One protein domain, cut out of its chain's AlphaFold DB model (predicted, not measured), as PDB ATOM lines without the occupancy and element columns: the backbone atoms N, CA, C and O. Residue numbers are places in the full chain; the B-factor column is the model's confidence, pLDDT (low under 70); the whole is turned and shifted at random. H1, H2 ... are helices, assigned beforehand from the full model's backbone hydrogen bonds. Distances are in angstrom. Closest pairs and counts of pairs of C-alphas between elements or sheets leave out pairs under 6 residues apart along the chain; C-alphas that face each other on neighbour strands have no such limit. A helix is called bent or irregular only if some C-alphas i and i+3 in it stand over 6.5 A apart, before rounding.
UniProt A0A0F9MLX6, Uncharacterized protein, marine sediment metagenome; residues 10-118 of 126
ATOM      1  N   ARG A  10     170.945 218.662 217.454       73.06
ATOM      2  CA  ARG A  10     169.641 218.215 216.964       73.06
ATOM      3  C   ARG A  10     168.663 217.883 218.090       73.06
ATOM      4  O   ARG A  10     167.560 218.407 218.063       73.06
ATOM      5  N   TYR A  11     169.044 217.116 219.114       72.12
ATOM      6  CA  TYR A  11     168.099 216.755 220.188       72.12
ATOM      7  C   TYR A  11     167.676 217.956 221.047       72.12
ATOM      8  O   TYR A  11     166.565 217.989 221.577       72.12
ATOM      9  N   LEU A  12     168.534 218.975 221.156       75.31
ATOM     10  CA  LEU A  12     168.195 220.227 221.833       75.31
ATOM     11  C   LEU A  12     167.311 221.141 220.985       75.31
ATOM     12  O   LEU A  12     166.467 221.828 221.549       75.31
ATOM     13  N   SER A  13     167.509 221.179 219.667       77.50
ATOM     14  CA  SER A  13     166.778 222.083 218.771       77.50
ATOM     15  C   SER A  13     165.503 221.482 218.174       77.50
ATOM     16  O   SER A  13     164.639 222.224 217.720       77.50
ATOM     17  N   HIS A  14     165.354 220.158 218.205       80.56
ATOM     18  CA  HIS A  14     164.218 219.431 217.633       80.56
ATOM     19  C   HIS A  14     163.352 218.790 218.733       80.56
ATOM     20  O   HIS A  14     162.847 217.685 218.579       80.56
ATOM     21  N   ASN A  15     163.145 219.487 219.855       85.94
ATOM     22  CA  ASN A  15     162.149 219.108 220.866       85.94
ATOM     23  C   ASN A  15     161.065 220.186 221.015       85.94
ATOM     24  O   ASN A  15     161.252 221.350 220.650       85.94
ATOM     25  N   LEU A  16     159.925 219.797 221.584       88.50
ATOM     26  CA  LEU A  16     158.754 220.656 221.750       88.50
ATOM     27  C   LEU A  16     159.075 221.912 222.566       88.50
ATOM     28  O   LEU A  16     158.637 223.005 222.213       88.50
ATOM     29  N   THR A  17     159.864 221.770 223.631       88.00
ATOM     30  CA  THR A  17     160.269 222.888 224.493       88.00
ATOM     31  C   THR A  17     161.015 223.950 223.696       88.00
ATOM     32  O   THR A  17     160.674 225.130 223.764       88.00
ATOM     33  N   PHE A  18     161.993 223.537 222.891       89.56
ATOM     34  CA  PHE A  18     162.757 224.438 222.040       89.56
ATOM     35  C   PHE A  18     161.879 225.104 220.984       89.56
ATOM     36  O   PHE A  18     161.998 226.310 220.758       89.56
ATOM     37  N   VAL A  19     160.959 224.357 220.370       91.12
ATOM     38  CA  VAL A  19     160.023 224.913 219.386       91.12
ATOM     39  C   VAL A  19     159.129 225.983 220.009       91.12
ATOM     40  O   VAL A  19     159.014 227.077 219.460       91.12
ATOM     41  N   LEU A  20     158.558 225.720 221.184       91.88
ATOM     42  CA  LEU A  20     157.719 226.695 221.882       91.88
ATOM     43  C   LEU A  20     158.524 227.927 222.302       91.88
ATOM     44  O   LEU A  20     158.110 229.052 222.027       91.88
ATOM     45  N   VAL A  21     159.687 227.735 222.927       93.06
ATOM     46  CA  VAL A  21     160.537 228.843 223.389       93.06
ATOM     47  C   VAL A  21     161.002 229.705 222.218       93.06
ATOM     48  O   VAL A  21     160.874 230.928 222.274       93.06
ATOM     49  N   SER A  22     161.495 229.095 221.141       94.06
ATOM     50  CA  SER A  22     161.963 229.838 219.967       94.06
ATOM     51  C   SER A  22     160.818 230.574 219.263       94.06
ATOM     52  O   SER A  22     160.990 231.738 218.891       94.06
ATOM     53  N   PHE A  23     159.624 229.971 219.175       95.44
ATOM     54  CA  PHE A  23     158.421 230.655 218.699       95.44
ATOM     55  C   PHE A  23     158.067 231.862 219.571       95.44
ATOM     56  O   PHE A  23     157.864 232.948 219.032       95.44
ATOM     57  N   PHE A  24     158.020 231.714 220.899       96.56
ATOM     58  CA  PHE A  24     157.673 232.820 221.794       96.56
ATOM     59  C   PHE A  24     158.696 233.955 221.728       96.56
ATOM     60  O   PHE A  24     158.304 235.123 221.656       96.56
ATOM     61  N   ILE A  25     159.993 233.635 221.686       96.25
ATOM     62  CA  ILE A  25     161.056 234.630 221.506       96.25
ATOM     63  C   ILE A  25     160.852 235.385 220.191       96.25
ATOM     64  O   ILE A  25     160.864 236.620 220.195       96.25
ATOM     65  N   LEU A  26     160.623 234.679 219.080       94.81
ATOM     66  CA  LEU A  26     160.395 235.314 217.784       94.81
ATOM     67  C   LEU A  26     159.116 236.157 217.796       94.81
ATOM     68  O   LEU A  26     159.144 237.314 217.380       94.81
ATOM     69  N   PHE A  27     158.007 235.615 218.296       96.12
ATOM     70  CA  PHE A  27     156.714 236.290 218.390       96.12
ATOM     71  C   PHE A  27     156.820 237.606 219.167       96.12
ATOM     72  O   PHE A  27     156.348 238.640 218.698       96.12
ATOM     73  N   LEU A  28     157.497 237.609 220.316       95.94
ATOM     74  CA  LEU A  28     157.709 238.830 221.096       95.94
ATOM     75  C   LEU A  28     158.668 239.802 220.393       95.94
ATOM     76  O   LEU A  28     158.362 240.991 220.283       95.94
ATOM     77  N   SER A  29     159.781 239.304 219.846       93.62
ATOM     78  CA  SER A  29     160.794 240.125 219.157       93.62
ATOM     79  C   SER A  29     160.260 240.789 217.882       93.62
ATOM     80  O   SER A  29     160.687 241.881 217.510       93.62
ATOM     81  N   THR A  30     159.283 240.157 217.232       93.56
ATOM     82  CA  THR A  30     158.593 240.645 216.028       93.56
ATOM     83  C   THR A  30     157.363 241.500 216.347       93.56
ATOM     84  O   THR A  30     156.516 241.705 215.483       93.56
ATOM     85  N   LYS A  31     157.231 242.007 217.584       91.94
ATOM     86  CA  LYS A  31     156.065 242.788 218.044       91.94
ATOM     87  C   LYS A  31     154.728 242.076 217.795       91.94
ATOM     88  O   LYS A  31     153.732 242.712 217.455       91.94
ATOM     89  N   ARG A  32     154.691 240.759 218.003       92.50
ATOM     90  CA  ARG A  32     153.510 239.900 217.822       92.50
ATOM     91  C   ARG A  32     153.055 239.769 216.362       92.50
ATOM     92  O   ARG A  32     151.881 239.514 216.099       92.50
ATOM     93  N   ASN A  33     153.968 239.921 215.401       92.00
ATOM     94  CA  ASN A  33     153.656 239.766 213.983       92.00
ATOM     95  C   ASN A  33     153.360 238.296 213.631       92.00
ATOM     96  O   ASN A  33     154.261 237.481 213.396       92.00
ATOM     97  N   LEU A  34     152.072 237.956 213.557       91.69
ATOM     98  CA  LEU A  34     151.602 236.609 213.217       91.69
ATOM     99  C   LEU A  34     151.975 236.177 211.794       91.69
ATOM    100  O   LEU A  34     152.151 234.985 211.558       91.69
ATOM    101  N   LYS A  35     152.173 237.121 210.862       89.00
ATOM    102  CA  LYS A  35     152.572 236.806 209.477       89.00
ATOM    103  C   LYS A  35     153.995 236.248 209.378       89.00
ATOM    104  O   LYS A  35     154.326 235.648 208.366       89.00
ATOM    105  N   VAL A  36     154.818 236.448 210.409       90.81
ATOM    106  CA  VAL A  36     156.193 235.933 210.496       90.81
ATOM    107  C   VAL A  36     156.268 234.765 211.474       90.81
ATOM    108  O   VAL A  36     156.821 233.715 211.160       90.81
ATOM    109  N   SER A  37     155.680 234.933 212.657       93.50
ATOM    110  CA  SER A  37     155.790 233.948 213.737       93.50
ATOM    111  C   SER A  37     155.007 232.654 213.478       93.50
ATOM    112  O   SER A  37     155.503 231.589 213.843       93.50
ATOM    113  N   LEU A  38     153.840 232.692 212.816       92.50
ATOM    114  CA  LEU A  38     153.091 231.465 212.503       92.50
ATOM    115  C   LEU A  38     153.777 230.600 211.434       92.50
ATOM    116  O   LEU A  38     153.935 229.408 211.690       92.50
ATOM    117  N   PRO A  39     154.235 231.134 210.280       90.75
ATOM    118  CA  PRO A  39     155.005 230.333 209.327       90.75
ATOM    119  C   PRO A  39     156.265 229.718 209.942       90.75
ATOM    120  O   PRO A  39     156.582 228.568 209.656       90.75
ATOM    121  N   PHE A  40     156.943 230.451 210.831       91.69
ATOM    122  CA  PHE A  40     158.081 229.924 211.583       91.69
ATOM    123  C   PHE A  40     157.691 228.729 212.464       91.69
ATOM    124  O   PHE A  40     158.334 227.684 212.390       91.69
ATOM    125  N   LEU A  41     156.612 228.844 213.249       93.81
ATOM    126  CA  LEU A  41     156.114 227.740 214.074       93.81
ATOM    127  C   LEU A  41     155.731 226.521 213.229       93.81
ATOM    128  O   LEU A  41     156.081 225.399 213.584       93.81
ATOM    129  N   LEU A  42     155.040 226.736 212.106       91.38
ATOM    130  CA  LEU A  42     154.656 225.657 211.193       91.38
ATOM    131  C   LEU A  42     155.884 224.936 210.629       91.38
ATOM    132  O   LEU A  42     155.907 223.707 210.623       91.38
ATOM    133  N   GLY A  43     156.914 225.681 210.220       89.19
ATOM    134  CA  GLY A  43     158.180 225.101 209.770       89.19
ATOM    135  C   GLY A  43     158.833 224.235 210.849       89.19
ATOM    136  O   GLY A  43     159.190 223.088 210.587       89.19
ATOM    137  N   LEU A  44     158.912 224.734 212.085       89.12
ATOM    138  CA  LEU A  44     159.467 223.973 213.208       89.12
ATOM    139  C   LEU A  44     158.657 222.712 213.538       89.12
ATOM    140  O   LEU A  44     159.244 221.670 213.817       89.12
ATOM    141  N   ILE A  45     157.323 222.775 213.481       90.19
ATOM    142  CA  ILE A  45     156.463 221.603 213.697       90.19
ATOM    143  C   ILE A  45     156.713 220.545 212.620       90.19
ATOM    144  O   ILE A  45     156.819 219.367 212.950       90.19
ATOM    145  N   ILE A  46     156.843 220.941 211.350       87.62
ATOM    146  CA  ILE A  46     157.170 220.000 210.269       87.62
ATOM    147  C   ILE A  46     158.519 219.328 210.546       87.62
ATOM    148  O   ILE A  46     158.602 218.106 210.456       87.62
ATOM    149  N   HIS A  47     159.541 220.081 210.965       83.31
ATOM    150  CA  HIS A  47     160.831 219.495 211.344       83.31
ATOM    151  C   HIS A  47     160.718 218.496 212.507       83.31
ATOM    152  O   HIS A  47     161.322 217.430 212.434       83.31
ATOM    153  N   LEU A  48     159.903 218.774 213.535       84.69
ATOM    154  CA  LEU A  48     159.639 217.802 214.607       84.69
ATOM    155  C   LEU A  48     158.998 216.513 214.078       84.69
ATOM    156  O   LEU A  48     159.358 215.421 214.510       84.69
ATOM    157  N   LEU A  49     158.043 216.629 213.150       84.69
ATOM    158  CA  LEU A  49     157.349 215.476 212.574       84.69
ATOM    159  C   LEU A  49     158.277 214.615 211.710       84.69
ATOM    160  O   LEU A  49     158.201 213.389 211.780       84.69
ATOM    161  N   LEU A  50     159.162 215.238 210.928       83.00
ATOM    162  CA  LEU A  50     160.154 214.525 210.114       83.00
ATOM    163  C   LEU A  50     161.209 213.794 210.948       83.00
ATOM    164  O   LEU A  50     161.822 212.838 210.470       83.00
ATOM    165  N   ASP A  51     161.388 214.228 212.191       78.62
ATOM    166  CA  ASP A  51     162.346 213.662 213.125       78.62
ATOM    167  C   ASP A  51     161.774 212.513 213.969       78.62
ATOM    168  O   ASP A  51     162.521 211.892 214.724       78.62
ATOM    169  N   ILE A  52     160.494 212.150 213.809       77.50
ATOM    170  CA  ILE A  52     159.924 210.934 214.412       77.50
ATOM    171  C   ILE A  52     160.524 209.682 213.738       77.50
ATOM    172  O   ILE A  52     160.548 209.609 212.507       77.50
ATOM    173  N   PRO A  53     160.951 208.646 214.493       73.69
ATOM    174  CA  PRO A  53     160.999 208.524 215.959       73.69
ATOM    175  C   PRO A  53     162.363 208.905 216.573       73.69
ATOM    176  O   PRO A  53     162.600 208.658 217.750       73.69
ATOM    177  N   TYR A  54     163.278 209.455 215.777       71.25
ATOM    178  CA  TYR A  54     164.679 209.685 216.134       71.25
ATOM    179  C   TYR A  54     164.893 210.786 217.172       71.25
ATOM    180  O   TYR A  54     165.915 210.757 217.861       71.25
ATOM    181  N   VAL A  55     163.982 211.763 217.273       72.12
ATOM    182  CA  VAL A  55     164.109 212.863 218.233       72.12
ATOM    183  C   VAL A  55     162.984 212.871 219.272       72.12
ATOM    184  O   VAL A  55     161.799 212.860 218.926       72.12
ATOM    185  N   PRO A  56     163.337 212.943 220.566       75.31
ATOM    186  CA  PRO A  56     162.366 213.032 221.645       75.31
ATOM    187  C   PRO A  56     161.655 214.384 221.739       75.31
ATOM    188  O   PRO A  56     162.270 215.423 221.977       75.31
ATOM    189  N   PHE A  57     160.325 214.351 221.695       79.94
ATOM    190  CA  PHE A  57     159.487 215.550 221.788       79.94
ATOM    191  C   PHE A  57     159.608 216.258 223.141       79.94
ATOM    192  O   PHE A  57     159.615 217.484 223.182       79.94
ATOM    193  N   PHE A  58     159.721 215.513 224.245       81.94
ATOM    194  CA  PHE A  58     159.676 216.056 225.609       81.94
ATOM    195  C   PHE A  58     161.036 216.054 226.317       81.94
ATOM    196  O   PHE A  58     161.092 216.195 227.538       81.94
ATOM    197  N   PHE A  59     162.147 215.899 225.593       75.25
ATOM    198  CA  PHE A  59     163.474 216.059 226.194       75.25
ATOM    199  C   PHE A  59     163.642 217.478 226.786       75.25
ATOM    200  O   PHE A  59     163.187 218.444 226.162       75.25
ATOM    201  N   PRO A  60     164.280 217.649 227.963       72.44
ATOM    202  CA  PRO A  60     164.913 216.638 228.824       72.44
ATOM    203  C   PRO A  60     164.013 216.079 229.943       72.44
ATOM    204  O   PRO A  60     164.518 215.467 230.878       72.44
ATOM    205  N   PHE A  61     162.697 216.299 229.898       81.44
ATOM    206  CA  PHE A  61     161.793 215.980 231.012       81.44
ATOM    207  C   PHE A  61     161.441 214.489 231.137       81.44
ATOM    208  O   PHE A  61     161.003 214.057 232.199       81.44
ATOM    209  N   ILE A  62     161.621 213.707 230.069       79.50
ATOM    210  CA  ILE A  62     161.356 212.262 230.026       79.50
ATOM    211  C   ILE A  62     162.622 211.544 229.542       79.50
ATOM    212  O   ILE A  62     163.362 212.081 228.714       79.50
ATOM    213  N   SER A  63     162.889 210.342 230.062       74.94
ATOM    214  CA  SER A  63     163.969 209.471 229.586       74.94
ATOM    215  C   SER A  63     163.589 208.799 228.269       74.94
ATOM    216  O   SER A  63     162.497 208.245 228.153       74.94
ATOM    217  N   TYR A  64     164.513 208.785 227.314       72.31
ATOM    218  CA  TYR A  64     164.322 208.160 226.009       72.31
ATOM    219  C   TYR A  64     165.385 207.101 225.754       72.31
ATOM    220  O   TYR A  64     166.521 207.227 226.217       72.31
ATOM    221  N   GLU A  65     165.013 206.078 224.991       73.69
ATOM    222  CA  GLU A  65     165.985 205.186 224.373       73.69
ATOM    223  C   GLU A  65     166.658 205.937 223.227       73.69
ATOM    224  O   GLU A  65     166.025 206.330 222.247       73.69
ATOM    225  N   TRP A  66     167.950 206.200 223.387       70.75
ATOM    226  CA  TRP A  66     168.717 206.949 222.408       70.75
ATOM    227  C   TRP A  66     169.218 206.015 221.317       70.75
ATOM    228  O   TRP A  66     169.961 205.073 221.593       70.75
ATOM    229  N   VAL A  67     168.881 206.321 220.066       70.38
ATOM    230  CA  VAL A  67     169.593 205.745 218.925       70.38
ATOM    231  C   VAL A  67     170.945 206.443 218.847       70.38
ATOM    232  O   VAL A  67     171.029 207.612 218.468       70.38
ATOM    233  N   VAL A  68     172.002 205.743 219.250       70.69
ATOM    234  CA  VAL A  68     173.369 206.247 219.102       70.69
ATOM    235  C   VAL A  68     173.728 206.177 217.623       70.69
ATOM    236  O   VAL A  68     173.747 205.105 217.028       70.69
ATOM    237  N   ILE A  69     173.965 207.342 217.023       73.12
ATOM    238  CA  ILE A  69     174.455 207.451 215.650       73.12
ATOM    239  C   ILE A  69     175.965 207.665 215.735       73.12
ATOM    240  O   ILE A  69     176.406 208.745 216.133       73.12
ATOM    241  N   ASP A  70     176.738 206.643 215.373       75.12
ATOM    242  CA  ASP A  70     178.204 206.671 215.458       75.12
ATOM    243  C   ASP A  70     178.819 207.720 214.517       75.12
ATOM    244  O   ASP A  70     179.733 208.454 214.895       75.12
ATOM    245  N   GLU A  71     178.256 207.856 213.311       83.19
ATOM    246  CA  GLU A  71     178.714 208.784 212.270       83.19
ATOM    247  C   GLU A  71     177.601 209.775 211.874       83.19
ATOM    248  O   GLU A  71     176.989 209.660 210.806       83.19
ATOM    249  N   PRO A  72     177.299 210.780 212.722       75.88
ATOM    250  CA  PRO A  72     176.134 211.650 212.546       75.88
ATOM    251  C   PRO A  72     176.169 212.446 211.240       75.88
ATOM    252  O   PRO A  72     175.135 212.628 210.606       75.88
ATOM    253  N   LEU A  73     177.354 212.887 210.811       80.88
ATOM    254  CA  LEU A  73     177.514 213.678 209.592       80.88
ATOM    255  C   LEU A  73     177.184 212.850 208.341       80.88
ATOM    256  O   LEU A  73     176.438 213.318 207.483       80.88
ATOM    257  N   LEU A  74     177.673 211.608 208.266       85.44
ATOM    258  CA  LEU A  74     177.377 210.699 207.155       85.44
ATOM    259  C   LEU A  74     175.903 210.299 207.139       85.44
ATOM    260  O   LEU A  74     175.286 210.332 206.080       85.44
ATOM    261  N   PHE A  75     175.310 210.037 208.306       83.12
ATOM    262  CA  PHE A  75     173.871 209.791 208.417       83.12
ATOM    263  C   PHE A  75     173.030 210.977 207.916       83.12
ATOM    264  O   PHE A  75     172.009 210.776 207.260       83.12
ATOM    265  N   TRP A  76     173.430 212.220 208.202       80.31
ATOM    266  CA  TRP A  76     172.706 213.402 207.717       80.31
ATOM    267  C   TRP A  76     172.859 213.612 206.214       80.31
ATOM    268  O   TRP A  76     171.872 213.946 205.559       80.31
ATOM    269  N   ILE A  77     174.059 213.401 205.667       86.56
ATOM    270  CA  ILE A  77     174.286 213.459 204.218       86.56
ATOM    271  C   ILE A  77     173.458 212.381 203.519       86.56
ATOM    272  O   ILE A  77     172.748 212.697 202.567       86.56
ATOM    273  N   ASP A  78     173.498 211.141 204.010       89.56
ATOM    274  CA  ASP A  78     172.680 210.056 203.470       89.56
ATOM    275  C   ASP A  78     171.198 210.433 203.512       89.56
ATOM    276  O   ASP A  78     170.549 210.452 202.473       89.56
ATOM    277  N   ALA A  79     170.685 210.862 204.668       84.56
ATOM    278  CA  ALA A  79     169.290 211.263 204.808       84.56
ATOM    279  C   ALA A  79     168.889 212.386 203.832       84.56
ATOM    280  O   ALA A  79     167.802 212.327 203.258       84.56
ATOM    281  N   LEU A  80     169.752 213.383 203.613       86.69
ATOM    282  CA  LEU A  80     169.509 214.456 202.646       86.69
ATOM    283  C   LEU A  80     169.476 213.935 201.201       86.69
ATOM    284  O   LEU A  80     168.692 214.424 200.392       86.69
ATOM    285  N   LEU A  81     170.304 212.948 200.860       92.25
ATOM    286  CA  LEU A  81     170.414 212.402 199.503       92.25
ATOM    287  C   LEU A  81     169.388 211.302 199.200       92.25
ATOM    288  O   LEU A  81     169.002 211.136 198.042       92.25
ATOM    289  N   THR A  82     168.931 210.569 200.213       93.50
ATOM    290  CA  THR A  82     168.109 209.365 200.034       93.50
ATOM    291  C   THR A  82     166.657 209.541 200.452       93.50
ATOM    292  O   THR A  82     165.815 208.783 199.971       93.50
ATOM    293  N   LYS A  83     166.318 210.522 201.304       89.19
ATOM    294  CA  LYS A  83     164.940 210.727 201.783       89.19
ATOM    295  C   LYS A  83     164.243 211.846 200.998       89.19
ATOM    296  O   LYS A  83     164.491 213.024 201.271       89.19
ATOM    297  N   PRO A  84     163.286 211.528 200.099       91.50
ATOM    298  CA  PRO A  84     162.642 212.530 199.246       91.50
ATOM    299  C   PRO A  84     161.883 213.597 200.034       91.50
ATOM    300  O   PRO A  84     161.841 214.754 199.634       91.50
ATOM    301  N   ILE A  85     161.298 213.230 201.177       89.50
ATOM    302  CA  ILE A  85     160.540 214.173 202.006       89.50
ATOM    303  C   ILE A  85     161.456 215.276 202.546       89.50
ATOM    304  O   ILE A  85     161.080 216.441 202.482       89.50
ATOM    305  N   ILE A  86     162.667 214.923 203.002       86.88
ATOM    306  CA  ILE A  86     163.658 215.899 203.478       86.88
ATOM    307  C   ILE A  86     164.026 216.849 202.336       86.88
ATOM    308  O   ILE A  86     163.966 218.063 202.498       86.88
ATOM    309  N   GLN A  87     164.316 216.309 201.151       91.25
ATOM    310  CA  GLN A  87     164.644 217.114 199.969       91.25
ATOM    311  C   GLN A  87     163.525 218.093 199.611       91.25
ATOM    312  O   GLN A  87     163.787 219.271 199.377       91.25
ATOM    313  N   ILE A  88     162.273 217.624 199.600       91.56
ATOM    314  CA  ILE A  88     161.107 218.462 199.308       91.56
ATOM    315  C   ILE A  88     161.001 219.597 200.324       91.56
ATOM    316  O   ILE A  88     160.802 220.742 199.919       91.56
ATOM    317  N   THR A  89     161.146 219.315 201.621       89.25
ATOM    318  CA  THR A  89     161.037 220.354 202.652       89.25
ATOM    319  C   THR A  89     162.174 221.367 202.599       89.25
ATOM    320  O   THR A  89     161.909 222.562 202.731       89.25
ATOM    321  N   GLU A  90     163.404 220.929 202.323       87.12
ATOM    322  CA  GLU A  90     164.560 221.822 202.174       87.12
ATOM    323  C   GLU A  90     164.406 222.727 200.939       87.12
ATOM    324  O   GLU A  90     164.515 223.953 201.032       87.12
ATOM    325  N   ILE A  91     164.059 222.146 199.782       92.56
ATOM    326  CA  ILE A  91     163.833 222.904 198.542       92.56
ATOM    327  C   ILE A  91     162.671 223.885 198.723       92.56
ATOM    328  O   ILE A  91     162.795 225.056 198.358       92.56
ATOM    329  N   ALA A  92     161.556 223.444 199.313       90.88
ATOM    330  CA  ALA A  92     160.414 224.310 199.585       90.88
ATOM    331  C   ALA A  92     160.802 225.477 200.503       90.88
ATOM    332  O   ALA A  92     160.433 226.617 200.220       90.88
ATOM    333  N   GLY A  93     161.590 225.223 201.552       88.19
ATOM    334  CA  GLY A  93     162.104 226.258 202.448       88.19
ATOM    335  C   GLY A  93     162.910 227.329 201.709       88.19
ATOM    336  O   GLY A  93     162.631 228.523 201.855       88.19
ATOM    337  N   VAL A  94     163.851 226.916 200.853       93.06
ATOM    338  CA  VAL A  94     164.657 227.841 200.036       93.06
ATOM    339  C   VAL A  94     163.780 228.630 199.062       93.06
ATOM    340  O   VAL A  94     163.904 229.855 198.972       93.06
ATOM    341  N   VAL A  95     162.861 227.963 198.362       94.88
ATOM    342  CA  VAL A  95     161.947 228.610 197.408       94.88
ATOM    343  C   VAL A  95     161.060 229.638 198.109       94.88
ATOM    344  O   VAL A  95     160.924 230.760 197.617       94.88
ATOM    345  N   PHE A  96     160.496 229.307 199.273       91.12
ATOM    346  CA  PHE A  96     159.679 230.244 200.042       91.12
ATOM    347  C   PHE A  96     160.488 231.428 200.561       91.12
ATOM    348  O   PHE A  96     160.001 232.558 200.495       91.12
ATOM    349  N   LEU A  97     161.723 231.207 201.019       90.44
ATOM    350  CA  LEU A  97     162.603 232.294 201.439       90.44
ATOM    351  C   LEU A  97     162.865 233.264 200.281       90.44
ATOM    352  O   LEU A  97     162.636 234.465 200.422       90.44
ATOM    353  N   VAL A  98     163.270 232.745 199.118       94.31
ATOM    354  CA  VAL A  98     163.510 233.559 197.916       94.31
ATOM    355  C   VAL A  98     162.240 234.306 197.501       94.31
ATOM    356  O   VAL A  98     162.285 235.512 197.246       94.31
ATOM    357  N   PHE A  99     161.092 233.627 197.497       93.19
ATOM    358  CA  PHE A  99     159.804 234.241 197.188       93.19
ATOM    359  C   PHE A  99     159.468 235.396 198.142       93.19
ATOM    360  O   PHE A  99     159.090 236.474 197.679       93.19
ATOM    361  N   ILE A 100     159.636 235.212 199.456       90.12
ATOM    362  CA  ILE A 100     159.373 236.248 200.464       90.12
ATOM    363  C   ILE A 100     160.298 237.449 200.254       90.12
ATOM    364  O   ILE A 100     159.811 238.584 200.272       90.12
ATOM    365  N   LEU A 101     161.592 237.215 200.020       91.06
ATOM    366  CA  LEU A 101     162.574 238.276 199.797       91.06
ATOM    367  C   LEU A 101     162.219 239.120 198.565       91.06
ATOM    368  O   LEU A 101     162.151 240.345 198.664       91.06
ATOM    369  N   ILE A 102     161.924 238.476 197.429       93.56
ATOM    370  CA  ILE A 102     161.590 239.165 196.173       93.56
ATOM    371  C   ILE A 102     160.236 239.874 196.285       93.56
ATOM    372  O   ILE A 102     160.124 241.065 195.983       93.56
ATOM    373  N   LYS A 103     159.193 239.172 196.748       90.75
ATOM    374  CA  LYS A 103     157.824 239.704 196.801       90.75
ATOM    375  C   LYS A 103     157.705 240.921 197.717       90.75
ATOM    376  O   LYS A 103     156.907 241.812 197.426       90.75
ATOM    377  N   ASN A 104     158.492 240.962 198.793       88.12
ATOM    378  CA  ASN A 104     158.490 242.050 199.772       88.12
ATOM    379  C   ASN A 104     159.671 243.025 199.600       88.12
ATOM    380  O   ASN A 104     159.822 243.919 200.425       88.12
ATOM    381  N   LYS A 105     160.483 242.886 198.538       91.56
ATOM    382  CA  LYS A 105     161.650 243.745 198.248       91.56
ATOM    383  C   LYS A 105     162.631 243.862 199.430       91.56
ATOM    384  O   LYS A 105     163.122 244.943 199.743       91.56
ATOM    385  N   LEU A 106     162.906 242.749 200.107       91.81
ATOM    386  CA  LEU A 106     163.729 242.704 201.322       91.81
ATOM    387  C   LEU A 106     165.225 242.616 200.986       91.81
ATOM    388  O   LEU A 106     165.882 241.623 201.293       91.81
ATOM    389  N   TYR A 107     165.751 243.639 200.314       92.12
ATOM    390  CA  TYR A 107     167.137 243.640 199.827       92.12
ATOM    391  C   TYR A 107     168.144 244.221 200.823       92.12
ATOM    392  O   TYR A 107     169.337 243.939 200.704       92.12
ATOM    393  N   HIS A 108     167.690 244.982 201.825       93.06
ATOM    394  CA  HIS A 108     168.559 245.480 202.888       93.06
ATOM    395  C   HIS A 108     168.021 245.148 204.286       93.06
ATOM    396  O   HIS A 108     166.858 244.798 204.517       93.06
ATOM    397  N   LEU A 109     168.923 245.236 205.267       90.69
ATOM    398  CA  LEU A 109     168.631 244.913 206.665       90.69
ATOM    399  C   LEU A 109     167.535 245.810 207.262       90.69
ATOM    400  O   LEU A 109     166.833 245.394 208.187       90.69
ATOM    401  N   LYS A 110     167.376 247.035 206.740       91.56
ATOM    402  CA  LYS A 110     166.350 247.981 207.189       91.56
ATOM    403  C   LYS A 110     164.953 247.463 206.848       91.56
ATOM    404  O   LYS A 110     164.113 247.388 207.744       91.56
ATOM    405  N   GLU A 111     164.723 247.059 205.602       91.12
ATOM    406  CA  GLU A 111     163.437 246.536 205.130       91.12
ATOM    407  C   GLU A 111     163.105 245.223 205.832       91.12
ATOM    408  O   GLU A 111     161.973 245.045 206.275       91.12
ATOM    409  N   ILE A 112     164.098 244.346 206.031       91.31
ATOM    410  CA  ILE A 112     163.926 243.106 206.802       91.31
ATOM    411  C   ILE A 112     163.453 243.425 208.224       91.31
ATOM    412  O   ILE A 112     162.470 242.856 208.694       91.31
ATOM    413  N   LYS A 113     164.107 244.364 208.920       91.00
ATOM    414  CA  LYS A 113     163.738 244.732 210.295       91.00
ATOM    415  C   LYS A 113     162.327 245.321 210.383       91.00
ATOM    416  O   LYS A 113     161.623 245.043 211.353       91.00
ATOM    417  N   VAL A 114     161.923 246.124 209.398       90.75
ATOM    418  CA  VAL A 114     160.568 246.695 209.293       90.75
ATOM    419  C   VAL A 114     159.540 245.588 209.038       90.75
ATOM    420  O   VAL A 114     158.584 245.450 209.802       90.75
ATOM    421  N   TYR A 115     159.799 244.727 208.051       90.94
ATOM    422  CA  TYR A 115     158.959 243.579 207.710       90.94
ATOM    423  C   TYR A 115     158.744 242.643 208.904       90.94
ATOM    424  O   TYR A 115     157.607 242.284 209.221       90.94
ATOM    425  N   LEU A 116     159.821 242.300 209.618       91.19
ATOM    426  CA  LEU A 116     159.763 241.443 210.801       91.19
ATOM    427  C   LEU A 116     158.854 242.034 211.882       91.19
ATOM    428  O   LEU A 116     158.058 241.305 212.465       91.19
ATOM    429  N   LYS A 117     158.895 243.349 212.104       90.88
ATOM    430  CA  LYS A 117     158.044 244.040 213.088       90.88
ATOM    431  C   LYS A 117     156.574 244.164 212.680       90.88
ATOM    432  O   LYS A 117     155.779 244.649 213.479       90.88
ATOM    433  N   GLY A 118     156.214 243.777 211.455       82.81
ATOM    434  CA  GLY A 118     154.858 243.957 210.928       82.81
ATOM    435  C   GLY A 118     154.502 245.422 210.676       82.81
ATOM    436  O   GLY A 118     153.338 245.743 210.450       82.81
TER     437      GLY A 118
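This is residues 10 to 118 of the 126 residues of an uncharacterized protein of marine sediment metagenome (UniProt A0A0F9MLX6). Look first at the longest helix, H5: it runs beside a helical hairpin, H2 and H3, with H3 between H5 and H2, and the three long helices are side by side at shallow tilts, H3 running the opposite way to H2 and H5, but only loosely so, as H5 comes near H3 at one end alone. At the end where H5 begins, H4 turns off as a crosspiece and H1 and the long link of residues 51 to 71 lie too; at the opposite end H6 crosses from H5 toward H3. You have 109 residues with six named helices, in order H1 to H6, and no named strand: the class is all helix. The whole is loose, with a radius of gyration of the C-alphas of 16.4 A and spans of 44 by 33 by 18 A.

Find C-alpha 84 at (162.642, 212.530, 199.246); from there H5, residues 84 to 103, runs 27.7 A to C-alpha 103 at (157.824, 239.704, 196.801). H3, residues 34 to 50, is 23.9 A long, and H2, residues 16 to 29, is 19.7 A. H3 is neither bent nor irregular, but only just: C-alphas 35 and 38 are 6.2 A apart. H4, residues 72 to 82, measures 15.0 A; H6, residues 109 to 116, measures 10.4 A and ends at C-alpha 116 at (159.763, 241.443, 210.801). H1, residues 10 to 13, measures 5.1 A.

Start at H5: it is close to H3 but not clearly touching, the closest C-alphas being those of Leu 50 and Ile 86, 7.6 A apart. The two run opposite ways at a shallow tilt of 13 degrees. Beyond H3, see how H2 touches it, closest at the C-alphas of Phe 27 and Ser 37, 5.3 A apart; they form a helical hairpin, opposite ways at a shallow tilt of 15 degrees. H5 and H2 are apart. H4 and H5 touch only at the corner by their link, H5 with residues 86 to 87 alone; the closest C-alphas are those of Leu 80 and Ile 86, 6.1 A, and the lines are about perpendicular at 83 degrees. H6 is close to H3 but not clearly touching, with the C-alphas of Val 36 and Leu 116 closest at 6.6 A. H1 is close to H2 but not clearly touching, with the C-alphas of Leu 12 and Phe 18 closest at 6.9 A. In H2, H4, H5 and H6 every O i to N i+4 pair is within hydrogen-bond range, in H3 12 of 13 are, and H1 is too short for such a pair.

The two C-alphas farthest apart are those of Glu 65 and Lys 105, at 46.8 A. The link from H3 to H4 is long, with 21 residues, and the other links are tight. Residues 69 to 78, of which 72 to 78 belong to H4, stand free. The printed part has no cut, its mean pLDDT is 86.7, and no printed residue is under 70.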